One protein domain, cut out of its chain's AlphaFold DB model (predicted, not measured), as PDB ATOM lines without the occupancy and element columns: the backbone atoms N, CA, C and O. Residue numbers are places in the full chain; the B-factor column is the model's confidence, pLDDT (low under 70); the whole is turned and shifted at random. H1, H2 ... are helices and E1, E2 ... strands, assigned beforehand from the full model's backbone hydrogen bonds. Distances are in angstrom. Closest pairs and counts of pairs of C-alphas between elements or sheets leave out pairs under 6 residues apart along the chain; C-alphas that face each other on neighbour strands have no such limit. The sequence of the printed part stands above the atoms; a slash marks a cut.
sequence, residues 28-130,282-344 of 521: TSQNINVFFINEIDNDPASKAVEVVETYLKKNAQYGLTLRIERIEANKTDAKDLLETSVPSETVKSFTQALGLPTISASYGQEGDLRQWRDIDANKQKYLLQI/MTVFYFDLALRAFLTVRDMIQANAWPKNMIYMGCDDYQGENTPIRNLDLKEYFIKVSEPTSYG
ATOM      1  N   THR A  28     -36.663  89.800  -5.781       69.38
ATOM      2  CA  THR A  28     -35.587  90.757  -6.048       69.38
ATOM      3  C   THR A  28     -36.153  92.167  -5.969       69.38
ATOM      4  O   THR A  28     -37.365  92.364  -6.042       69.38
ATOM      5  N   SER A  29     -35.290  93.179  -5.866       63.62
ATOM      6  CA  SER A  29     -35.731  94.582  -5.893       63.62
ATOM      7  C   SER A  29     -36.464  94.945  -7.191       63.62
ATOM      8  O   SER A  29     -37.169  95.948  -7.230       63.62
ATOM      9  N   GLN A  30     -36.309  94.117  -8.230       67.12
ATOM     10  CA  GLN A  30     -36.931  94.263  -9.540       67.12
ATOM     11  C   GLN A  30     -38.135  93.340  -9.753       67.12
ATOM     12  O   GLN A  30     -38.938  93.644 -10.623       67.12
ATOM     13  N   ASN A  31     -38.275  92.243  -8.999       78.44
ATOM     14  CA  ASN A  31     -39.340  91.252  -9.165       78.44
ATOM     15  C   ASN A  31     -39.940  90.878  -7.808       78.44
ATOM     16  O   ASN A  31     -39.327  90.137  -7.032       78.44
ATOM     17  N   ILE A  32     -41.156  91.353  -7.546       84.00
ATOM     18  CA  ILE A  32     -41.887  91.066  -6.307       84.00
ATOM     19  C   ILE A  32     -43.095  90.185  -6.631       84.00
ATOM     20  O   ILE A  32     -43.941  90.551  -7.449       84.00
ATOM     21  N   ASN A  33     -43.169  89.028  -5.970       84.81
ATOM     22  CA  ASN A  33     -44.322  88.131  -6.026       84.81
ATOM     23  C   ASN A  33     -45.298  88.500  -4.903       84.81
ATOM     24  O   ASN A  33     -44.883  88.584  -3.743       84.81
ATOM     25  N   VAL A  34     -46.570  88.705  -5.237       87.50
ATOM     26  CA  VAL A  34     -47.594  89.189  -4.302       87.50
ATOM     27  C   VAL A  34     -48.866  88.364  -4.445       87.50
ATOM     28  O   VAL A  34     -49.339  88.159  -5.557       87.50
ATOM     29  N   PHE A  35     -49.459  87.973  -3.317       87.62
ATOM     30  CA  PHE A  35     -50.848  87.523  -3.273       87.62
ATOM     31  C   PHE A  35     -51.764  88.725  -3.045       87.62
ATOM     32  O   PHE A  35     -51.671  89.396  -2.017       87.62
ATOM     33  N   PHE A  36     -52.642  89.001  -4.004       89.75
ATOM     34  CA  PHE A  36     -53.716  89.974  -3.859       89.75
ATOM     35  C   PHE A  36     -55.019  89.225  -3.612       89.75
ATOM     36  O   PHE A  36     -55.502  88.517  -4.493       89.75
ATOM     37  N   ILE A  37     -55.571  89.376  -2.411       87.75
ATOM     38  CA  ILE A  37     -56.822  88.729  -2.023       87.75
ATOM     39  C   ILE A  37     -57.895  89.803  -1.920       87.75
ATOM     40  O   ILE A  37     -57.718  90.775  -1.183       87.75
ATOM     41  N   ASN A  38     -58.985  89.623  -2.660       87.00
ATOM     42  CA  ASN A  38     -60.092  90.565  -2.714       87.00
ATOM     43  C   ASN A  38     -61.442  89.853  -2.586       87.00
ATOM     44  O   ASN A  38     -61.564  88.662  -2.879       87.00
ATOM     45  N   GLU A  39     -62.455  90.593  -2.156       81.19
ATOM     46  CA  GLU A  39     -63.852  90.155  -2.219       81.19
ATOM     47  C   GLU A  39     -64.414  90.447  -3.620       81.19
ATOM     48  O   GLU A  39     -63.975  91.402  -4.264       81.19
ATOM     49  N   ILE A  40     -65.357  89.624  -4.103       74.81
ATOM     50  CA  ILE A  40     -65.889  89.727  -5.480       74.81
ATOM     51  C   ILE A  40     -66.466  91.111  -5.782       74.81
ATOM     52  O   ILE A  40     -66.234  91.626  -6.867       74.81
ATOM     53  N   ASP A  41     -67.159  91.722  -4.825       79.62
ATOM     54  CA  ASP A  41     -67.892  92.972  -5.054       79.62
ATOM     55  C   ASP A  41     -67.042  94.228  -4.774       79.62
ATOM     56  O   ASP A  41     -67.545  95.351  -4.750       79.62
ATOM     57  N   ASN A  42     -65.734  94.065  -4.551       86.50
ATOM     58  CA  ASN A  42     -64.810  95.173  -4.314       86.50
ATOM     59  C   ASN A  42     -64.046  95.546  -5.596       86.50
ATOM     60  O   ASN A  42     -62.807  95.520  -5.648       86.50
ATOM     61  N   ASP A  43     -64.803  95.918  -6.629       91.00
ATOM     62  CA  ASP A  43     -64.289  96.413  -7.913       91.00
ATOM     63  C   ASP A  43     -63.292  97.580  -7.765       91.00
ATOM     64  O   ASP A  43     -62.238  97.537  -8.420       91.00
ATOM     65  N   PRO A  44     -63.512  98.570  -6.863       93.38
ATOM     66  CA  PRO A  44     -62.548  99.640  -6.616       93.38
ATOM     67  C   PRO A  44     -61.137  99.136  -6.294       93.38
ATOM     68  O   PRO A  44     -60.158  99.665  -6.825       93.38
ATOM     69  N   ALA A  45     -61.008  98.099  -5.460       93.38
ATOM     70  CA  ALA A  45     -59.708  97.531  -5.108       93.38
ATOM     71  C   ALA A  45     -59.082  96.756  -6.273       93.38
ATOM     72  O   ALA A  45     -57.894  96.933  -6.563       93.38
ATOM     73  N   SER A  46     -59.871  95.926  -6.962       93.31
ATOM     74  CA  SER A  46     -59.407  95.153  -8.121       93.31
ATOM     75  C   SER A  46     -58.820  96.064  -9.195       93.31
ATOM     76  O   SER A  46     -57.687  95.831  -9.652       93.31
ATOM     77  N   LYS A  47     -59.552  97.135  -9.539       95.88
ATOM     78  CA  LYS A  47     -59.127  98.105 -10.546       95.88
ATOM     79  C   LYS A  47     -57.928  98.922 -10.089       95.88
ATOM     80  O   LYS A  47     -56.992  99.116 -10.863       95.88
ATOM     81  N   ALA A  48     -57.904  99.351  -8.831       96.81
ATOM     82  CA  ALA A  48     -56.772 100.084  -8.281       96.81
ATOM     83  C   ALA A  48     -55.458  99.301  -8.392       96.81
ATOM     84  O   ALA A  48     -54.459  99.853  -8.853       96.81
ATOM     85  N   VAL A  49     -55.455  98.010  -8.051       95.12
ATOM     86  CA  VAL A  49     -54.245  97.175  -8.140       95.12
ATOM     87  C   VAL A  49     -53.806  96.953  -9.591       95.12
ATOM     88  O   VAL A  49     -52.614  97.023  -9.880       95.12
ATOM     89  N   GLU A  50     -54.741  96.751 -10.526       94.75
ATOM     90  CA  GLU A  50     -54.443  96.697 -11.974       94.75
ATOM     91  C   GLU A  50     -53.782  97.997 -12.469       94.75
ATOM     92  O   GLU A  50     -52.797  97.991 -13.218       94.75
ATOM     93  N   VAL A  51     -54.295  99.136 -12.003       96.00
ATOM     94  CA  VAL A  51     -53.733 100.445 -12.326       96.00
ATOM     95  C   VAL A  51     -52.345 100.619 -11.719       96.00
ATOM     96  O   VAL A  51     -51.470 101.136 -12.410       96.00
ATOM     97  N   VAL A  52     -52.086 100.139 -10.499       95.88
ATOM     98  CA  VAL A  52     -50.737 100.165  -9.903       95.88
ATOM     99  C   VAL A  52     -49.734  99.359 -10.736       95.88
ATOM    100  O   VAL A  52     -48.629  99.845 -10.983       95.88
ATOM    101  N   GLU A  53     -50.106  98.177 -11.239       93.19
ATOM    102  CA  GLU A  53     -49.236  97.389 -12.130       93.19
ATOM    103  C   GLU A  53     -48.868  98.173 -13.396       93.19
ATOM    104  O   GLU A  53     -47.709  98.187 -13.822       93.19
ATOM    105  N   THR A  54     -49.843  98.861 -13.991       93.38
ATOM    106  CA  THR A  54     -49.623  99.705 -15.174       93.38
ATOM    107  C   THR A  54     -48.809 100.956 -14.836       93.38
ATOM    108  O   THR A  54     -47.933 101.357 -15.606       93.38
ATOM    109  N   TYR A  55     -49.067 101.561 -13.678       94.25
ATOM    110  CA  TYR A  55     -48.370 102.737 -13.173       94.25
ATOM    111  C   TYR A  55     -46.882 102.457 -12.986       94.25
ATOM    112  O   TYR A  55     -46.050 103.181 -13.528       94.25
ATOM    113  N   LEU A  56     -46.532 101.364 -12.311       93.38
ATOM    114  CA  LEU A  56     -45.138 100.981 -12.088       93.38
ATOM    115  C   LEU A  56     -44.409 100.654 -13.397       93.38
ATOM    116  O   LEU A  56     -43.277 101.091 -13.583       93.38
ATOM    117  N   LYS A  57     -45.076  99.982 -14.348       90.94
ATOM    118  CA  LYS A  57     -44.509  99.695 -15.680       90.94
ATOM    119  C   LYS A  57     -44.196 100.962 -16.480       90.94
ATOM    120  O   LYS A  57     -43.173 101.013 -17.157       90.94
ATOM    121  N   LYS A  58     -45.066 101.978 -16.427       91.56
ATOM    122  CA  LYS A  58     -44.856 103.250 -17.142       91.56
ATOM    123  C   LYS A  58     -43.836 104.162 -16.453       91.56
ATOM    124  O   LYS A  58     -43.222 104.988 -17.119       91.56
ATOM    125  N   ASN A  59     -43.629 104.006 -15.146       90.31
ATOM    126  CA  ASN A  59     -42.725 104.839 -14.357       90.31
ATOM    127  C   ASN A  59     -41.449 104.063 -13.994       90.31
ATOM    128  O   ASN A  59     -41.254 103.639 -12.855       90.31
ATOM    129  N   ALA A  60     -40.543 103.923 -14.967       86.56
ATOM    130  CA  ALA A  60     -39.300 103.154 -14.825       86.56
ATOM    131  C   ALA A  60     -38.402 103.603 -13.653       86.56
ATOM    132  O   ALA A  60     -37.597 102.809 -13.170       86.56
ATOM    133  N   GLN A  61     -38.576 104.831 -13.148       88.06
ATOM    134  CA  GLN A  61     -37.898 105.343 -11.949       88.06
ATOM    135  C   GLN A  61     -38.090 104.459 -10.707       88.06
ATOM    136  O   GLN A  61     -37.232 104.441  -9.829       88.06
ATOM    137  N   TYR A  62     -39.195 103.709 -10.626       87.00
ATOM    138  CA  TYR A  62     -39.434 102.799  -9.507       87.00
ATOM    139  C   TYR A  62     -38.639 101.494  -9.623       87.00
ATOM    140  O   TYR A  62     -38.417 100.852  -8.595       87.00
ATOM    141  N   GLY A  63     -38.199 101.126 -10.834       83.56
ATOM    142  CA  GLY A  63     -37.346  99.964 -11.103       83.56
ATOM    143  C   GLY A  63     -37.968  98.618 -10.728       83.56
ATOM    144  O   GLY A  63     -37.235  97.706 -10.353       83.56
ATOM    145  N   LEU A  64     -39.299  98.504 -10.777       87.00
ATOM    146  CA  LEU A  64     -40.042  97.431 -10.123       87.00
ATOM    147  C   LEU A  64     -41.037  96.754 -11.067       87.00
ATOM    148  O   LEU A  64     -41.867  97.408 -11.697       87.00
ATOM    149  N   THR A  65     -40.974  95.426 -11.114       86.38
ATOM    150  CA  THR A  65     -41.902  94.548 -11.826       86.38
ATOM    151  C   THR A  65     -42.655  93.703 -10.807       86.38
ATOM    152  O   THR A  65     -42.073  93.120  -9.889       86.38
ATOM    153  N   LEU A  66     -43.972  93.642 -10.969       88.81
ATOM    154  CA  LEU A  66     -44.857  92.877 -10.101       88.81
ATOM    155  C   LEU A  66     -45.299  91.590 -10.782       88.81
ATOM    156  O   LEU A  66     -45.633  91.586 -11.969       88.81
ATOM    157  N   ARG A  67     -45.362  90.521  -9.991       88.12
ATOM    158  CA  ARG A  67     -46.107  89.309 -10.314       88.12
ATOM    159  C   ARG A  67     -47.191  89.133  -9.261       88.12
ATOM    160  O   ARG A  67     -46.908  88.684  -8.150       88.12
ATOM    161  N   ILE A  68     -48.411  89.521  -9.610       87.12
ATOM    162  CA  ILE A  68     -49.559  89.445  -8.709       87.12
ATOM    163  C   ILE A  68     -50.358  88.182  -9.013       87.12
ATOM    164  O   ILE A  68     -50.826  87.984 -10.134       87.12
ATOM    165  N   GLU A  69     -50.534  87.343  -8.001       85.62
ATOM    166  CA  GLU A  69     -51.507  86.260  -8.005       85.62
ATOM    167  C   GLU A  69     -52.788  86.762  -7.340       85.62
ATOM    168  O   GLU A  69     -52.773  87.188  -6.183       85.62
ATOM    169  N   ARG A  70     -53.882  86.792  -8.105       83.25
ATOM    170  CA  ARG A  70     -55.162  87.359  -7.674       83.25
ATOM    171  C   ARG A  70     -56.087  86.245  -7.210       83.25
ATOM    172  O   ARG A  70     -56.320  85.293  -7.949       83.25
ATOM    173  N   ILE A  71     -56.625  86.394  -6.009       81.38
ATOM    174  CA  ILE A  71     -57.573  85.464  -5.404       81.38
ATOM    175  C   ILE A  71     -58.840  86.251  -5.083       81.38
ATOM    176  O   ILE A  71     -58.829  87.144  -4.236       81.38
ATOM    177  N   GLU A  72     -59.927  85.914  -5.766       73.56
ATOM    178  CA  GLU A  72     -61.258  86.443  -5.475       73.56
ATOM    179  C   GLU A  72     -61.987  85.450  -4.571       73.56
ATOM    180  O   GLU A  72     -62.322  84.334  -4.977       73.56
ATOM    181  N   ALA A  73     -62.218  85.841  -3.322       62.72
ATOM    182  CA  ALA A  73     -63.000  85.027  -2.410       62.72
ATOM    183  C   ALA A  73     -64.476  85.066  -2.836       62.72
ATOM    184  O   ALA A  73     -65.037  86.157  -2.895       62.72
ATOM    185  N   ASN A  74     -65.066  83.879  -3.085       58.03
ATOM    186  CA  ASN A  74     -66.455  83.572  -3.507       58.03
ATOM    187  C   ASN A  74     -66.619  82.954  -4.926       58.03
ATOM    188  O   ASN A  74     -67.737  82.706  -5.375       58.03
ATOM    189  N   LYS A  75     -65.539  82.594  -5.637       44.59
ATOM    190  CA  LYS A  75     -65.647  81.693  -6.805       44.59
ATOM    191  C   LYS A  75     -65.330  80.249  -6.402       44.59
ATOM    192  O   LYS A  75     -64.175  79.899  -6.208       44.59
ATOM    193  N   THR A  76     -66.397  79.448  -6.281       46.59
ATOM    194  CA  THR A  76     -66.449  77.980  -6.486       46.59
ATOM    195  C   THR A  76     -65.433  77.119  -5.721       46.59
ATOM    196  O   THR A  76     -64.327  76.916  -6.197       46.59
ATOM    197  N   ASP A  77     -65.865  76.628  -4.547       42.47
ATOM    198  CA  ASP A  77     -65.558  75.319  -3.897       42.47
ATOM    199  C   ASP A  77     -65.586  75.399  -2.363       42.47
ATOM    200  O   ASP A  77     -65.685  74.392  -1.672       42.47
ATOM    201  N   ALA A  78     -65.610  76.611  -1.812       40.16
ATOM    202  CA  ALA A  78     -65.687  76.850  -0.375       40.16
ATOM    203  C   ALA A  78     -67.048  77.424   0.063       40.16
ATOM    204  O   ALA A  78     -67.127  78.142   1.053       40.16
ATOM    205  N   LYS A  79     -68.127  77.113  -0.670       37.44
ATOM    206  CA  LYS A  79     -69.485  77.597  -0.366       37.44
ATOM    207  C   LYS A  79     -69.987  77.079   0.992       37.44
ATOM    208  O   LYS A  79     -70.421  77.873   1.811       37.44
ATOM    209  N   ASP A  80     -69.775  75.799   1.301       37.66
ATOM    210  CA  ASP A  80     -70.242  75.212   2.570       37.66
ATOM    211  C   ASP A  80     -69.354  75.549   3.788       37.66
ATOM    212  O   ASP A  80     -69.783  75.375   4.928       37.66
ATOM    213  N   LEU A  81     -68.125  76.047   3.580       38.25
ATOM    214  CA  LEU A  81     -67.203  76.418   4.668       38.25
ATOM    215  C   LEU A  81     -67.174  77.938   4.919       38.25
ATOM    216  O   LEU A  81     -67.121  78.372   6.069       38.25
ATOM    217  N   LEU A  82     -67.252  78.753   3.860       41.97
ATOM    218  CA  LEU A  82     -67.201  80.221   3.929       41.97
ATOM    219  C   LEU A  82     -68.568  80.883   4.128       41.97
ATOM    220  O   LEU A  82     -68.611  82.072   4.425       41.97
ATOM    221  N   GLU A  83     -69.680  80.145   4.063       35.06
ATOM    222  CA  GLU A  83     -70.993  80.677   4.467       35.06
ATOM    223  C   GLU A  83     -71.046  81.066   5.963       35.06
ATOM    224  O   GLU A  83     -71.969  81.756   6.392       35.06
ATOM    225  N   THR A  84     -70.036  80.690   6.763       38.38
ATOM    226  CA  THR A  84     -69.970  81.011   8.201       38.38
ATOM    227  C   THR A  84     -68.872  82.000   8.606       38.38
ATOM    228  O   THR A  84     -68.944  82.535   9.715       38.38
ATOM    229  N   SER A  85     -67.889  82.304   7.746       41.56
ATOM    230  CA  SER A  85     -66.804  83.241   8.072       41.56
ATOM    231  C   SER A  85     -66.512  84.214   6.931       41.56
ATOM    232  O   SER A  85     -66.216  83.817   5.806       41.56
ATOM    233  N   VAL A  86     -66.560  85.512   7.246       57.38
ATOM    234  CA  VAL A  86     -66.226  86.609   6.324       57.38
ATOM    235  C   VAL A  86     -64.845  86.340   5.702       57.38
ATOM    236  O   VAL A  86     -63.908  86.080   6.463       57.38
ATOM    237  N   PRO A  87     -64.663  86.423   4.368       66.75
ATOM    238  CA  PRO A  87     -63.383  86.161   3.704       66.75
ATOM    239  C   PRO A  87     -62.176  86.850   4.357       66.75
ATOM    240  O   PRO A  87     -61.111  86.250   4.501       66.75
ATOM    241  N   SER A  88     -62.361  88.082   4.846       73.69
ATOM    242  CA  SER A  88     -61.348  88.826   5.605       73.69
ATOM    243  C   SER A  88     -60.858  88.102   6.870       73.69
ATOM    244  O   SER A  88     -59.661  88.112   7.161       73.69
ATOM    245  N   GLU A  89     -61.752  87.467   7.632       79.31
ATOM    246  CA  GLU A  89     -61.411  86.736   8.858       79.31
ATOM    247  C   GLU A  89     -60.577  85.486   8.551       79.31
ATOM    248  O   GLU A  89     -59.548  85.251   9.194       79.31
ATOM    249  N   THR A  90     -60.965  84.731   7.521       82.06
ATOM    250  CA  THR A  90     -60.234  83.542   7.063       82.06
ATOM    251  C   THR A  90     -58.823  83.905   6.607       82.06
ATOM    252  O   THR A  90     -57.852  83.282   7.035       82.06
ATOM    253  N   VAL A  91     -58.682  84.963   5.801       85.75
ATOM    254  CA  VAL A  91     -57.374  85.431   5.316       85.75
ATOM    255  C   VAL A  91     -56.483  85.879   6.470       85.75
ATOM    256  O   VAL A  91     -55.308  85.525   6.506       85.75
ATOM    257  N   LYS A  92     -57.019  86.621   7.444       88.12
ATOM    258  CA  LYS A  92     -56.245  87.059   8.618       88.12
ATOM    259  C   LYS A  92     -55.760  85.888   9.459       88.12
ATOM    260  O   LYS A  92     -54.620  85.918   9.918       88.12
ATOM    261  N   SER A  93     -56.608  84.875   9.650       87.94
ATOM    262  CA  SER A  93     -56.228  83.645  10.347       87.94
ATOM    263  C   SER A  93     -55.132  82.900   9.582       87.94
ATOM    264  O   SER A  93     -54.121  82.525  10.171       87.94
ATOM    265  N   PHE A  94     -55.272  82.784   8.260       87.00
ATOM    266  CA  PHE A  94     -54.288  82.151   7.384       87.00
ATOM    267  C   PHE A  94     -52.925  82.856   7.415       87.00
ATOM    268  O   PHE A  94     -51.892  82.222   7.639       87.00
ATOM    269  N   THR A  95     -52.895  84.180   7.246       89.56
ATOM    270  CA  THR A  95     -51.633  84.934   7.236       89.56
ATOM    271  C   THR A  95     -50.971  84.972   8.607       89.56
ATOM    272  O   THR A  95     -49.741  84.932   8.696       89.56
ATOM    273  N   GLN A  96     -51.760  84.975   9.683       89.94
ATOM    274  CA  GLN A  96     -51.260  84.835  11.045       89.94
ATOM    275  C   GLN A  96     -50.654  83.448  11.290       89.94
ATOM    276  O   GLN A  96     -49.551  83.372  11.836       89.94
ATOM    277  N   ALA A  97     -51.338  82.377  10.877       88.50
ATOM    278  CA  ALA A  97     -50.899  80.992  11.056       88.50
ATOM    279  C   ALA A  97     -49.587  80.700  10.311       88.50
ATOM    280  O   ALA A  97     -48.666  80.121  10.885       88.50
ATOM    281  N   LEU A  98     -49.461  81.175   9.068       87.56
ATOM    282  CA  LEU A  98     -48.273  80.965   8.229       87.56
ATOM    283  C   LEU A  98     -47.182  82.040   8.404       87.56
ATOM    284  O   LEU A  98     -46.107  81.968   7.792       87.56
ATOM    285  N   GLY A  99     -47.445  83.054   9.234       88.50
ATOM    286  CA  GLY A  99     -46.530  84.166   9.475       88.50
ATOM    287  C   GLY A  99     -46.195  84.930   8.192       88.50
ATOM    288  O   GLY A  99     -45.025  85.212   7.938       88.50
ATOM    289  N   LEU A 100     -47.191  85.205   7.349       89.19
ATOM    290  CA  LEU A 100     -47.005  85.896   6.073       89.19
ATOM    291  C   LEU A 100     -47.064  87.421   6.273       89.19
ATOM    292  O   LEU A 100     -48.042  87.912   6.843       89.19
ATOM    293  N   PRO A 101     -46.065  88.192   5.797       93.19
ATOM    294  CA  PRO A 101     -46.137  89.653   5.791       93.19
ATOM    295  C   PRO A 101     -47.388  90.125   5.052       93.19
ATOM    296  O   PRO A 101     -47.593  89.762   3.896       93.19
ATOM    297  N   THR A 102     -48.234  90.902   5.723       93.94
ATOM    298  CA  THR A 102     -49.571  91.255   5.240       93.94
ATOM    299  C   THR A 102     -49.872  92.719   5.518       93.94
ATOM    300  O   THR A 102     -49.777  93.179   6.655       93.94
ATOM    301  N   ILE A 103     -50.304  93.436   4.482       96.19
ATOM    302  CA  ILE A 103     -50.900  94.768   4.586       96.19
ATOM    303  C   ILE A 103     -52.376  94.618   4.229       96.19
ATOM    304  O   ILE A 103     -52.711  94.107   3.163       96.19
ATOM    305  N   SER A 104     -53.260  95.023   5.135       94.19
ATOM    306  CA  SER A 104     -54.699  94.820   5.027       94.19
ATOM    307  C   SER A 104     -55.442  96.149   5.070       94.19
ATOM    308  O   SER A 104     -55.267  96.936   5.996       94.19
ATOM    309  N   ALA A 105     -56.337  96.353   4.106       93.38
ATOM    310  CA  ALA A 105     -57.315  97.438   4.088       93.38
ATOM    311  C   ALA A 105     -58.616  97.061   4.820       93.38
ATOM    312  O   ALA A 105     -59.712  97.400   4.381       93.38
ATOM    313  N   SER A 106     -58.520  96.251   5.877       89.12
ATOM    314  CA  SER A 106     -59.717  95.747   6.546       89.12
ATOM    315  C   SER A 106     -60.340  96.775   7.480       89.12
ATOM    316  O   SER A 106     -59.665  97.638   8.038       89.12
ATOM    317  N   TYR A 107     -61.648  96.629   7.652       89.12
ATOM    318  CA  TYR A 107     -62.460  97.445   8.537       89.12
ATOM    319  C   TYR A 107     -62.268  96.988   9.987       89.12
ATOM    320  O   TYR A 107     -62.029  95.800  10.243       89.12
ATOM    321  N   GLY A 108     -62.383  97.925  10.924       87.50
ATOM    322  CA  GLY A 108     -62.344  97.648  12.356       87.50
ATOM    323  C   GLY A 108     -61.386  98.550  13.120       87.50
ATOM    324  O   GLY A 108     -60.277  98.828  12.664       87.50
ATOM    325  N   GLN A 109     -61.795  98.944  14.320       87.62
ATOM    326  CA  GLN A 109     -60.946  99.655  15.271       87.62
ATOM    327  C   GLN A 109     -60.202  98.671  16.184       87.62
ATOM    328  O   GLN A 109     -60.207  97.449  15.990       87.62
ATOM    329  N   GLU A 110     -59.528  99.210  17.196       86.12
ATOM    330  CA  GLU A 110     -58.867  98.415  18.221       86.12
ATOM    331  C   GLU A 110     -59.852  97.428  18.869       86.12
ATOM    332  O   GLU A 110     -60.913  97.796  19.368       86.12
ATOM    333  N   GLY A 111     -59.502  96.142  18.825       82.81
ATOM    334  CA  GLY A 111     -60.337  95.057  19.338       82.81
ATOM    335  C   GLY A 111     -61.316  94.451  18.326       82.81
ATOM    336  O   GLY A 111     -61.718  93.302  18.531       82.81
ATOM    337  N   ASP A 112     -61.644  95.116  17.218       84.75
ATOM    338  CA  ASP A 112     -62.580  94.576  16.215       84.75
ATOM    339  C   ASP A 112     -61.946  93.472  15.357       84.75
ATOM    340  O   ASP A 112     -62.608  92.503  14.979       84.75
ATOM    341  N   LEU A 113     -60.636  93.559  15.116       86.31
ATOM    342  CA  LEU A 113     -59.862  92.544  14.402       86.31
ATOM    343  C   LEU A 113     -59.640  91.285  15.250       86.31
ATOM    344  O   LEU A 113     -58.564  91.093  15.808       86.31
ATOM    345  N   ARG A 114     -60.631  90.396  15.338       86.00
ATOM    346  CA  ARG A 114     -60.589  89.196  16.202       86.00
ATOM    347  C   ARG A 114     -59.324  88.355  16.026       86.00
ATOM    348  O   ARG A 114     -58.679  88.018  17.010       86.00
ATOM    349  N   GLN A 115     -58.956  88.056  14.785       87.19
ATOM    350  CA  GLN A 115     -57.807  87.213  14.450       87.19
ATOM    351  C   GLN A 115     -56.485  87.912  14.780       87.19
ATOM    352  O   GLN A 115     -55.526  87.279  15.200       87.19
ATOM    353  N   TRP A 116     -56.428  89.237  14.642       90.25
ATOM    354  CA  TRP A 116     -55.219  90.020  14.906       90.25
ATOM    355  C   TRP A 116     -55.236  90.735  16.261       90.25
ATOM    356  O   TRP A 116     -54.411  91.615  16.491       90.25
ATOM    357  N   ARG A 117     -56.162  90.381  17.159       86.50
ATOM    358  CA  ARG A 117     -56.307  91.035  18.463       86.50
ATOM    359  C   ARG A 117     -55.132  90.712  19.378       86.50
ATOM    360  O   ARG A 117     -54.523  91.613  19.938       86.50
ATOM    361  N   ASP A 118     -54.793  89.429  19.457       85.25
ATOM    362  CA  ASP A 118     -53.823  88.892  20.412       85.25
ATOM    363  C   ASP A 118     -52.556  88.403  19.691       85.25
ATOM    364  O   ASP A 118     -52.073  87.289  19.895       85.25
ATOM    365  N   ILE A 119     -52.032  89.225  18.776       89.81
ATOM    366  CA  ILE A 119     -50.781  88.929  18.068       89.81
ATOM    367  C   ILE A 119     -49.565  89.380  18.881       89.81
ATOM    368  O   ILE A 119     -49.549  90.459  19.475       89.81
ATOM    369  N   ASP A 120     -48.520  88.550  18.866       88.88
ATOM    370  CA  ASP A 120     -47.257  88.835  19.539       88.88
ATOM    371  C   ASP A 120     -46.527  90.056  18.945       88.88
ATOM    372  O   ASP A 120     -46.784  90.497  17.819       88.88
ATOM    373  N   ALA A 121     -45.576  90.603  19.706       88.94
ATOM    374  CA  ALA A 121     -44.816  91.792  19.319       88.94
ATOM    375  C   ALA A 121     -44.022  91.621  18.011       88.94
ATOM    376  O   ALA A 121     -43.660  92.614  17.384       88.94
ATOM    377  N   ASN A 122     -43.740  90.384  17.590       89.94
ATOM    378  CA  ASN A 122     -43.061  90.116  16.330       89.94
ATOM    379  C   ASN A 122     -44.041  90.202  15.148       89.94
ATOM    380  O   ASN A 122     -43.787  90.910  14.178       89.94
ATOM    381  N   LYS A 123     -45.211  89.565  15.266       91.62
ATOM    382  CA  LYS A 123     -46.315  89.622  14.295       91.62
ATOM    383  C   LYS A 123     -46.839  91.037  14.079       91.62
ATOM    384  O   LYS A 123     -47.153  91.399  12.947       91.62
ATOM    385  N   GLN A 124     -46.861  91.871  15.120       91.94
ATOM    386  CA  GLN A 124     -47.240  93.289  15.012       91.94
ATOM    387  C   GLN A 124     -46.355  94.097  14.051       91.94
ATOM    388  O   GLN A 124     -46.769  95.155  13.578       91.94
ATOM    389  N   LYS A 125     -45.149  93.612  13.739       93.81
ATOM    390  CA  LYS A 125     -44.243  94.271  12.795       93.81
ATOM    391  C   LYS A 125     -44.593  94.003  11.337       93.81
ATOM    392  O   LYS A 125     -44.069  94.691  10.467       93.81
ATOM    393  N   TYR A 126     -45.437  93.011  11.050       94.31
ATOM    394  CA  TYR A 126     -45.713  92.598   9.672       94.31
ATOM    395  C   TYR A 126     -47.152  92.237   9.339       94.31
ATOM    396  O   TYR A 126     -47.442  92.024   8.166       94.31
ATOM    397  N   LEU A 127     -48.046  92.186  10.320       94.81
ATOM    398  CA  LEU A 127     -49.488  92.090  10.115       94.81
ATOM    399  C   LEU A 127     -50.090  93.474  10.347       94.81
ATOM    400  O   LEU A 127     -50.409  93.843  11.479       94.81
ATOM    401  N   LEU A 128     -50.165  94.258   9.275       95.69
ATOM    402  CA  LEU A 128     -50.488  95.680   9.315       95.69
ATOM    403  C   LEU A 128     -51.890  95.929   8.771       95.69
ATOM    404  O   LEU A 128     -52.219  95.501   7.666       95.69
ATOM    405  N   GLN A 129     -52.703  96.660   9.521       94.94
ATOM    406  CA  GLN A 129     -54.017  97.132   9.103       94.94
ATOM    407  C   GLN A 129     -53.986  98.643   8.871       94.94
ATOM    408  O   GLN A 129     -53.457  99.396   9.689       94.94
ATOM    409  N   ILE A 130     -54.595  99.080   7.773       95.81
ATOM    410  CA  ILE A 130     -54.881 100.481   7.488       95.81
ATOM    411  C   ILE A 130     -56.387 100.599   7.244       95.81
ATOM    412  O   ILE A 130     -56.908  99.969   6.325       95.81
ATOM    413  N   MET A 282     -62.393 105.691  -2.355       94.38
ATOM    414  CA  MET A 282     -62.043 104.296  -2.068       94.38
ATOM    415  C   MET A 282     -61.070 103.744  -3.105       94.38
ATOM    416  O   MET A 282     -60.025 103.197  -2.752       94.38
ATOM    417  N   THR A 283     -61.376 103.945  -4.385       95.06
ATOM    418  CA  THR A 283     -60.535 103.508  -5.503       95.06
ATOM    419  C   THR A 283     -59.118 104.079  -5.393       95.06
ATOM    420  O   THR A 283     -58.123 103.361  -5.515       95.06
ATOM    421  N   VAL A 284     -59.007 105.374  -5.098       95.44
ATOM    422  CA  VAL A 284     -57.711 106.044  -4.956       95.44
ATOM    423  C   VAL A 284     -56.988 105.615  -3.677       95.44
ATOM    424  O   VAL A 284     -55.771 105.439  -3.700       95.44
ATOM    425  N   PHE A 285     -57.715 105.387  -2.581       96.44
ATOM    426  CA  PHE A 285     -57.131 104.832  -1.361       96.44
ATOM    427  C   PHE A 285     -56.463 103.474  -1.615       96.44
ATOM    428  O   PHE A 285     -55.314 103.281  -1.216       96.44
ATOM    429  N   TYR A 286     -57.138 102.551  -2.310       97.12
ATOM    430  CA  TYR A 286     -56.556 101.248  -2.642       97.12
ATOM    431  C   TYR A 286     -55.333 101.379  -3.552       97.12
ATOM    432  O   TYR A 286     -54.359 100.650  -3.364       97.12
ATOM    433  N   PHE A 287     -55.350 102.332  -4.489       97.50
ATOM    434  CA  PHE A 287     -54.206 102.619  -5.354       97.50
ATOM    435  C   PHE A 287     -53.000 103.081  -4.528       97.50
ATOM    436  O   PHE A 287     -51.923 102.489  -4.622       97.50
ATOM    437  N   ASP A 288     -53.188 104.094  -3.677       96.94
ATOM    438  CA  ASP A 288     -52.118 104.644  -2.841       96.94
ATOM    439  C   ASP A 288     -51.585 103.596  -1.851       96.94
ATOM    440  O   ASP A 288     -50.375 103.496  -1.640       96.94
ATOM    441  N   LEU A 289     -52.471 102.783  -1.264       97.56
ATOM    442  CA  LEU A 289     -52.093 101.731  -0.323       97.56
ATOM    443  C   LEU A 289     -51.276 100.629  -1.005       97.56
ATOM    444  O   LEU A 289     -50.232 100.235  -0.482       97.56
ATOM    445  N   ALA A 290     -51.725 100.145  -2.166       96.56
ATOM    446  CA  ALA A 290     -51.032  99.103  -2.913       96.56
ATOM    447  C   ALA A 290     -49.675  99.595  -3.433       96.56
ATOM    448  O   ALA A 290     -48.664  98.919  -3.242       96.56
ATOM    449  N   LEU A 291     -49.619 100.805  -4.006       96.38
ATOM    450  CA  LEU A 291     -48.362 101.419  -4.431       96.38
ATOM    451  C   LEU A 291     -47.384 101.511  -3.256       96.38
ATOM    452  O   LEU A 291     -46.251 101.035  -3.350       96.38
ATOM    453  N   ARG A 292     -47.834 102.041  -2.115       96.75
ATOM    454  CA  ARG A 292     -47.012 102.141  -0.907       96.75
ATOM    455  C   ARG A 292     -46.532 100.777  -0.410       96.75
ATOM    456  O   ARG A 292     -45.367 100.653  -0.031       96.75
ATOM    457  N   ALA A 293     -47.389  99.757  -0.428       96.19
ATOM    458  CA  ALA A 293     -47.030  98.395  -0.040       96.19
ATOM    459  C   ALA A 293     -45.899  97.833  -0.918       96.19
ATOM    460  O   ALA A 293     -44.925  97.288  -0.398       96.19
ATOM    461  N   PHE A 294     -45.969  98.022  -2.236       95.19
ATOM    462  CA  PHE A 294     -44.929  97.542  -3.150       95.19
ATOM    463  C   PHE A 294     -43.608  98.293  -2.989       95.19
ATOM    464  O   PHE A 294     -42.547  97.668  -2.975       95.19
ATOM    465  N   LEU A 295     -43.662  99.614  -2.796       95.00
ATOM    466  CA  LEU A 295     -42.471 100.417  -2.508       95.00
ATOM    467  C   LEU A 295     -41.825 100.019  -1.177       95.00
ATOM    468  O   LEU A 295     -40.605  99.945  -1.090       95.00
ATOM    469  N   THR A 296     -42.630  99.668  -0.175       95.62
ATOM    470  CA  THR A 296     -42.129  99.168   1.113       95.62
ATOM    471  C   THR A 296     -41.268  97.924   0.925       95.62
ATOM    472  O   THR A 296     -40.136  97.869   1.399       95.62
ATOM    473  N   VAL A 297     -41.785  96.922   0.206       93.38
ATOM    474  CA  VAL A 297     -41.058  95.666  -0.025       93.38
ATOM    475  C   VAL A 297     -39.810  95.908  -0.876       93.38
ATOM    476  O   VAL A 297     -38.747  95.369  -0.568       93.38
ATOM    477  N   ARG A 298     -39.892  96.772  -1.895       92.25
ATOM    478  CA  ARG A 298     -38.725  97.199  -2.681       92.25
ATOM    479  C   ARG A 298     -37.616  97.750  -1.790       92.25
ATOM    480  O   ARG A 298     -36.472  97.306  -1.902       92.25
ATOM    481  N   ASP A 299     -37.956  98.689  -0.916       93.56
ATOM    482  CA  ASP A 299     -36.998  99.379  -0.051       93.56
ATOM    483  C   ASP A 299     -36.390  98.404   0.969       93.56
ATOM    484  O   ASP A 299     -35.182  98.428   1.207       93.56
ATOM    485  N   MET A 300     -37.185  97.462   1.492       93.19
ATOM    486  CA  MET A 300     -36.685  96.371   2.337       93.19
ATOM    487  C   MET A 300     -35.689  95.468   1.605       93.19
ATOM    488  O   MET A 300     -34.671  95.078   2.184       93.19
ATOM    489  N   ILE A 301     -35.953  95.117   0.344       90.38
ATOM    490  CA  ILE A 301     -35.039  94.284  -0.448       90.38
ATOM    491  C   ILE A 301     -33.742  95.051  -0.738       90.38
ATOM    492  O   ILE A 301     -32.657  94.492  -0.573       90.38
ATOM    493  N   GLN A 302     -33.831  96.330  -1.113       90.69
ATOM    494  CA  GLN A 302     -32.659  97.179  -1.361       90.69
ATOM    495  C   GLN A 302     -31.792  97.356  -0.107       90.69
ATOM    496  O   GLN A 302     -30.565  97.337  -0.197       90.69
ATOM    497  N   ALA A 303     -32.414  97.447   1.069       92.69
ATOM    498  CA  ALA A 303     -31.725  97.529   2.353       92.69
ATOM    499  C   ALA A 303     -31.205  96.174   2.879       92.69
ATOM    500  O   ALA A 303     -30.665  96.120   3.982       92.69
ATOM    501  N   ASN A 304     -31.360  95.072   2.130       89.81
ATOM    502  CA  ASN A 304     -31.095  93.698   2.591       89.81
ATOM    503  C   ASN A 304     -31.855  93.306   3.879       89.81
ATOM    504  O   ASN A 304     -31.439  92.390   4.588       89.81
ATOM    505  N   ALA A 305     -32.973  93.971   4.175       91.56
ATOM    506  CA  ALA A 305     -33.839  93.669   5.314       91.56
ATOM    507  C   ALA A 305     -34.892  92.596   4.989       91.56
ATOM    508  O   ALA A 305     -35.475  92.005   5.897       91.56
ATOM    509  N   TRP A 306     -35.140  92.323   3.703       89.19
ATOM    510  CA  TRP A 306     -36.008  91.222   3.294       89.19
ATOM    511  C   TRP A 306     -35.295  89.862   3.446       89.19
ATOM    512  O   TRP A 306     -34.178  89.702   2.941       89.19
ATOM    513  N   PRO A 307     -35.907  88.853   4.096       85.31
ATOM    514  CA  PRO A 307     -35.267  87.553   4.281       85.31
ATOM    515  C   PRO A 307     -35.014  86.834   2.947       85.31
ATOM    516  O   PRO A 307     -35.940  86.605   2.172       85.31
ATOM    517  N   LYS A 308     -33.766  86.413   2.700       79.56
ATOM    518  CA  LYS A 308     -33.387  85.671   1.479       79.56
ATOM    519  C   LYS A 308     -33.912  84.230   1.467       79.56
ATOM    520  O   LYS A 308     -34.269  83.721   0.414       79.56
ATOM    521  N   ASN A 309     -33.997  83.611   2.646       75.25
ATOM    522  CA  ASN A 309     -34.436  82.227   2.834       75.25
ATOM    523  C   ASN A 309     -35.693  82.203   3.711       75.25
ATOM    524  O   ASN A 309     -35.632  81.881   4.898       75.25
ATOM    525  N   MET A 310     -36.836  82.607   3.155       78.44
ATOM    526  CA  MET A 310     -38.107  82.448   3.859       78.44
ATOM    527  C   MET A 310     -38.490  80.968   3.903       78.44
ATOM    528  O   MET A 310     -38.638  80.326   2.870       78.44
ATOM    529  N   ILE A 311     -38.677  80.442   5.114       79.50
ATOM    530  CA  ILE A 311     -39.277  79.123   5.313       79.50
ATOM    531  C   ILE A 311     -40.787  79.275   5.136       79.50
ATOM    532  O   ILE A 311     -41.403  80.174   5.724       79.50
ATOM    533  N   TYR A 312     -41.365  78.420   4.304       80.19
ATOM    534  CA  TYR A 312     -42.804  78.314   4.109       80.19
ATOM    535  C   TYR A 312     -43.277  76.989   4.697       80.19
ATOM    536  O   TYR A 312     -42.543  76.004   4.690       80.19
ATOM    537  N   MET A 313     -44.484  77.006   5.240       82.25
ATOM    538  CA  MET A 313     -45.142  75.854   5.841       82.25
ATOM    539  C   MET A 313     -46.379  75.537   5.007       82.25
ATOM    540  O   MET A 313     -47.097  76.465   4.625       82.25
ATOM    541  N   GLY A 314     -46.606  74.258   4.701       78.75
ATOM    542  CA  GLY A 314     -47.853  73.818   4.082       78.75
ATOM    543  C   GLY A 314     -49.012  73.896   5.074       78.75
ATOM    544  O   GLY A 314     -48.805  73.827   6.283       78.75
ATOM    545  N   CYS A 315     -50.248  74.022   4.584       75.94
ATOM    546  CA  CYS A 315     -51.417  74.040   5.473       75.94
ATOM    547  C   CYS A 315     -51.553  72.729   6.263       75.94
ATOM    548  O   CYS A 315     -51.889  72.767   7.442       75.94
ATOM    549  N   ASP A 316     -51.219  71.598   5.637       84.25
ATOM    550  CA  ASP A 316     -51.272  70.269   6.257       84.25
ATOM    551  C   ASP A 316     -50.229  70.087   7.373       84.25
ATOM    552  O   ASP A 316     -50.405  69.263   8.269       84.25
ATOM    553  N   ASP A 317     -49.160  70.888   7.347       84.56
ATOM    554  CA  ASP A 317     -48.086  70.850   8.339       84.56
ATOM    555  C   ASP A 317     -48.388  71.728   9.564       84.56
ATOM    556  O   ASP A 317     -47.643  71.695  10.548       84.56
ATOM    557  N   TYR A 318     -49.447  72.545   9.530       84.25
ATOM    558  CA  TYR A 318     -49.773  73.462  10.619       84.25
ATOM    559  C   TYR A 318     -50.408  72.723  11.804       84.25
ATOM    560  O   TYR A 318     -51.458  72.096  11.694       84.25
ATOM    561  N   GLN A 319     -49.780  72.843  12.973       84.06
ATOM    562  CA  GLN A 319     -50.187  72.177  14.216       84.06
ATOM    563  C   GLN A 319     -50.736  73.161  15.263       84.06
ATOM    564  O   GLN A 319     -50.845  72.822  16.438       84.06
ATOM    565  N   GLY A 320     -51.050  74.399  14.868       81.19
ATOM    566  CA  GLY A 320     -51.542  75.450  15.768       81.19
ATOM    567  C   GLY A 320     -50.435  76.341  16.342       81.19
ATOM    568  O   GLY A 320     -50.577  77.562  16.378       81.19
ATOM    569  N   GLU A 321     -49.303  75.755  16.731       80.12
ATOM    570  CA  GLU A 321     -48.249  76.468  17.478       80.12
ATOM    571  C   GLU A 321     -46.940  76.651  16.696       80.12
ATOM    572  O   GLU A 321     -46.050  77.384  17.121       80.12
ATOM    573  N   ASN A 322     -46.818  76.033  15.523       85.94
ATOM    574  CA  ASN A 322     -45.575  75.971  14.755       85.94
ATOM    575  C   ASN A 322     -45.407  77.095  13.714       85.94
ATOM    576  O   ASN A 322     -44.630  76.952  12.773       85.94
ATOM    577  N   THR A 323     -46.091  78.230  13.878       85.62
ATOM    578  CA  THR A 323     -45.947  79.384  12.975       85.62
ATOM    579  C   THR A 323     -44.471  79.781  12.789       85.62
ATOM    580  O   THR A 323     -43.778  80.025  13.782       85.62
ATOM    581  N   PRO A 324     -43.979  79.925  11.541       85.38
ATOM    582  CA  PRO A 324     -42.606  80.345  11.287       85.38
ATOM    583  C   PRO A 324     -42.287  81.707  11.913       85.38
ATOM    584  O   PRO A 324     -42.966  82.704  11.654       85.38
ATOM    585  N   ILE A 325     -41.205  81.774  12.692       83.81
ATOM    586  CA  ILE A 325     -40.713  83.036  13.248       83.81
ATOM    587  C   ILE A 325     -40.102  83.865  12.116       83.81
ATOM    588  O   ILE A 325     -39.202  83.419  11.401       83.81
ATOM    589  N   ARG A 326     -40.580  85.100  11.961       86.25
ATOM    590  CA  ARG A 326     -40.065  86.057  10.980       86.25
ATOM    591  C   ARG A 326     -39.199  87.100  11.666       86.25
ATOM    592  O   ARG A 326     -39.654  87.718  12.614       86.25
ATOM    593  N   ASN A 327     -37.987  87.334  11.177       87.06
ATOM    594  CA  ASN A 327     -37.204  88.506  11.565       87.06
ATOM    595  C   ASN A 327     -37.349  89.572  10.476       87.06
ATOM    596  O   ASN A 327     -36.482  89.696   9.613       87.06
ATOM    597  N   LEU A 328     -38.497  90.249  10.445       89.88
ATOM    598  CA  LEU A 328     -38.766  91.309   9.477       89.88
ATOM    599  C   LEU A 328     -39.610  92.411  10.111       89.88
ATOM    600  O   LEU A 328     -40.513  92.134  10.901       89.88
ATOM    601  N   ASP A 329     -39.311  93.653   9.744       93.19
ATOM    602  CA  ASP A 329     -40.028  94.831  10.222       93.19
ATOM    603  C   ASP A 329     -40.666  95.571   9.049       93.19
ATOM    604  O   ASP A 329     -40.128  96.536   8.515       93.19
ATOM    605  N   LEU A 330     -41.807  95.059   8.586       95.44
ATOM    606  CA  LEU A 330     -42.552  95.678   7.491       95.44
ATOM    607  C   LEU A 330     -43.105  97.044   7.919       95.44
ATOM    608  O   LEU A 330     -43.144  97.969   7.112       95.44
ATOM    609  N   LYS A 331     -43.508  97.175   9.190       95.50
ATOM    610  CA  LYS A 331     -44.072  98.395   9.778       95.50
ATOM    611  C   LYS A 331     -43.109  99.566   9.636       95.50
ATOM    612  O   LYS A 331     -43.513 100.628   9.163       95.50
ATOM    613  N   GLU A 332     -41.854  99.381  10.037       94.94
ATOM    614  CA  GLU A 332     -40.850 100.443   9.998       94.94
ATOM    615  C   GLU A 332     -40.645 100.978   8.575       94.94
ATOM    616  O   GLU A 332     -40.658 102.193   8.360       94.94
ATOM    617  N   TYR A 333     -40.502 100.086   7.592       96.19
ATOM    618  CA  TYR A 333     -40.323 100.487   6.196       96.19
ATOM    619  C   TYR A 333     -41.596 101.100   5.617       96.19
ATOM    620  O   TYR A 333     -41.514 102.104   4.913       96.19
ATOM    621  N   PHE A 334     -42.772 100.567   5.964       96.69
ATOM    622  CA  PHE A 334     -44.050 101.088   5.484       96.69
ATOM    623  C   PHE A 334     -44.246 102.540   5.920       96.69
ATOM    624  O   PHE A 334     -44.617 103.386   5.102       96.69
ATOM    625  N   ILE A 335     -43.914 102.862   7.175       95.69
ATOM    626  CA  ILE A 335     -43.973 104.228   7.713       95.69
ATOM    627  C   ILE A 335     -43.034 105.175   6.953       95.69
ATOM    628  O   ILE A 335     -43.435 106.303   6.671       95.69
ATOM    629  N   LYS A 336     -41.833 104.720   6.579       94.94
ATOM    630  CA  LYS A 336     -40.799 105.541   5.922       94.94
ATOM    631  C   LYS A 336     -41.066 105.859   4.448       94.94
ATOM    632  O   LYS A 336     -40.422 106.766   3.924       94.94
ATOM    633  N   VAL A 337     -41.980 105.153   3.776       94.88
ATOM    634  CA  VAL A 337     -42.278 105.422   2.358       94.88
ATOM    635  C   VAL A 337     -42.761 106.863   2.170       94.88
ATOM    636  O   VAL A 337     -43.777 107.264   2.737       94.88
ATOM    637  N   SER A 338     -42.049 107.614   1.328       90.31
ATOM    638  CA  SER A 338     -42.282 109.040   1.062       90.31
ATOM    639  C   SER A 338     -43.036 109.324  -0.246       90.31
ATOM    640  O   SER A 338     -43.034 110.461  -0.715       90.31
ATOM    641  N   GLU A 339     -43.637 108.308  -0.871       91.81
ATOM    642  CA  GLU A 339     -44.407 108.470  -2.110       91.81
ATOM    643  C   GLU A 339     -45.610 109.404  -1.879       91.81
ATOM    644  O   GLU A 339     -46.374 109.196  -0.926       91.81
ATOM    645  N   PRO A 340     -45.808 110.434  -2.725       91.31
ATOM    646  CA  PRO A 340     -46.943 111.334  -2.597       91.31
ATOM    647  C   PRO A 340     -48.261 110.585  -2.801       91.31
ATOM    648  O   PRO A 340     -48.470 109.909  -3.809       91.31
ATOM    649  N   THR A 341     -49.185 110.759  -1.859       92.38
ATOM    650  CA  THR A 341     -50.527 110.190  -1.989       92.38
ATOM    651  C   THR A 341     -51.370 110.967  -3.004       92.38
ATOM    652  O   THR A 341     -51.111 112.130  -3.334       92.38
ATOM    653  N   SER A 342     -52.405 110.329  -3.517       91.88
ATOM    654  CA  SER A 342     -53.247 110.850  -4.587       91.88
ATOM    655  C   SER A 342     -54.528 111.481  -4.039       91.88
ATOM    656  O   SER A 342     -55.045 112.396  -4.668       91.88
ATOM    657  N   TYR A 343     -54.995 111.097  -2.843       89.19
ATOM    658  CA  TYR A 343     -56.180 111.705  -2.208       89.19
ATOM    659  C   TYR A 343     -55.930 112.207  -0.775       89.19
ATOM    660  O   TYR A 343     -55.751 113.402  -0.551       89.19
ATOM    661  N   GLY A 344     -55.914 111.305   0.207       87.31
ATOM    662  CA  GLY A 344     -55.657 111.609   1.616       87.31
ATOM    663  C   GLY A 344     -54.239 111.224   2.027       87.31
ATOM    664  O   GLY A 344     -53.579 110.448   1.340       87.31
TER     665      GLY A 344
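AT A GLANCE: This is residues 28 to 130 and 282 to 344 of the 521 residues of an uncharacterized protein of Glossina palpalis gambiensis (UniProt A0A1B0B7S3). Two separate pairs of parallel strands, the long E1 and E2 and the short E3 and E4, stand in a row with a gap between the pairs; H1, H4 and H5 cover one side of this row, and H3 packs on the other. Residues 76 to 81 stick out near H2, and two long stretches with no named element, residues 105 to 126 and 303 to 329, loop round the outside. The printed part has 166 residues with five named helices and four named strands, in the order E1 H1 E2 H2 H3 E3 E4 H4 H5, and its class is mixed, helices and strands. The whole is compact, with a radius of gyration of the C-alphas of 16.1 A and spans of 44 by 35 by 30 A.

HOW THE PARTS SIT: E1, residues 31 to 39, and E2, residues 65 to 73, are parallel neighbours at 21 degrees; N 36 and O 69 are within hydrogen-bond range at 2.8 A, and N 71 and O 36 at 2.8 A. With H1, residues 43 to 58, they form a strand-helix-strand unit, two parallel strands joined through a helix, with a right-handed crossover. The closest C-alphas of H1 and E2 are those of Glu 53 and Leu 66, 6.6 A apart. H2, residues 79 to 82, and H3, residues 87 to 97, meet only through their link. E3, residues 102 to 104, and E4, residues 127 to 129, are parallel neighbours at 15 degrees, with N 104 and O 128 2.8 A apart. E1 and E3 are apart. The closest C-alphas of H3 and E3 are those of Thr 95 and Thr 102, 6.9 A apart. H4, residues 282 to 302, touches H1 with residues 282 to 291 alone, the same way at a steep tilt of 45 degrees; the closest C-alphas are those of Pro 44 and Thr 283, 4.5 A. H5, residues 330 to 336, is about perpendicular to H4 at 76 degrees and touches its residues 292 to 300 alone, closest at Thr 296 and Phe 334, whose C-alphas are 5.1 A apart. In H1, H3, H4 and H5 every O i to N i+4 pair is within hydrogen-bond range; H2 is too short for such a pair.

IN THESE COORDINATES: E1 begins at C-alpha 31 (-39.340, 91.252, -9.165) and is 25.5 A long; H1 is 22.6 A, E2 25.0 A and H3 15.4 A. H4, 30.2 A, begins at C-alpha 282 (-62.043, 104.296, -2.068), and H5, 10.1 A, ends at C-alpha 336 (-40.799, 105.541, 5.922).

THE WHOLE: The C-alphas of Gln 61 and Asp 80, the two farthest apart, are 46.5 A from each other. Residues 131 to 281 are not printed; C-alphas 130 and 282 are 12.5 A apart across the cut. The links E3 to E4 and H4 to H5 are long. Residues 28 to 30 and 73 to 87 have pLDDT under 70.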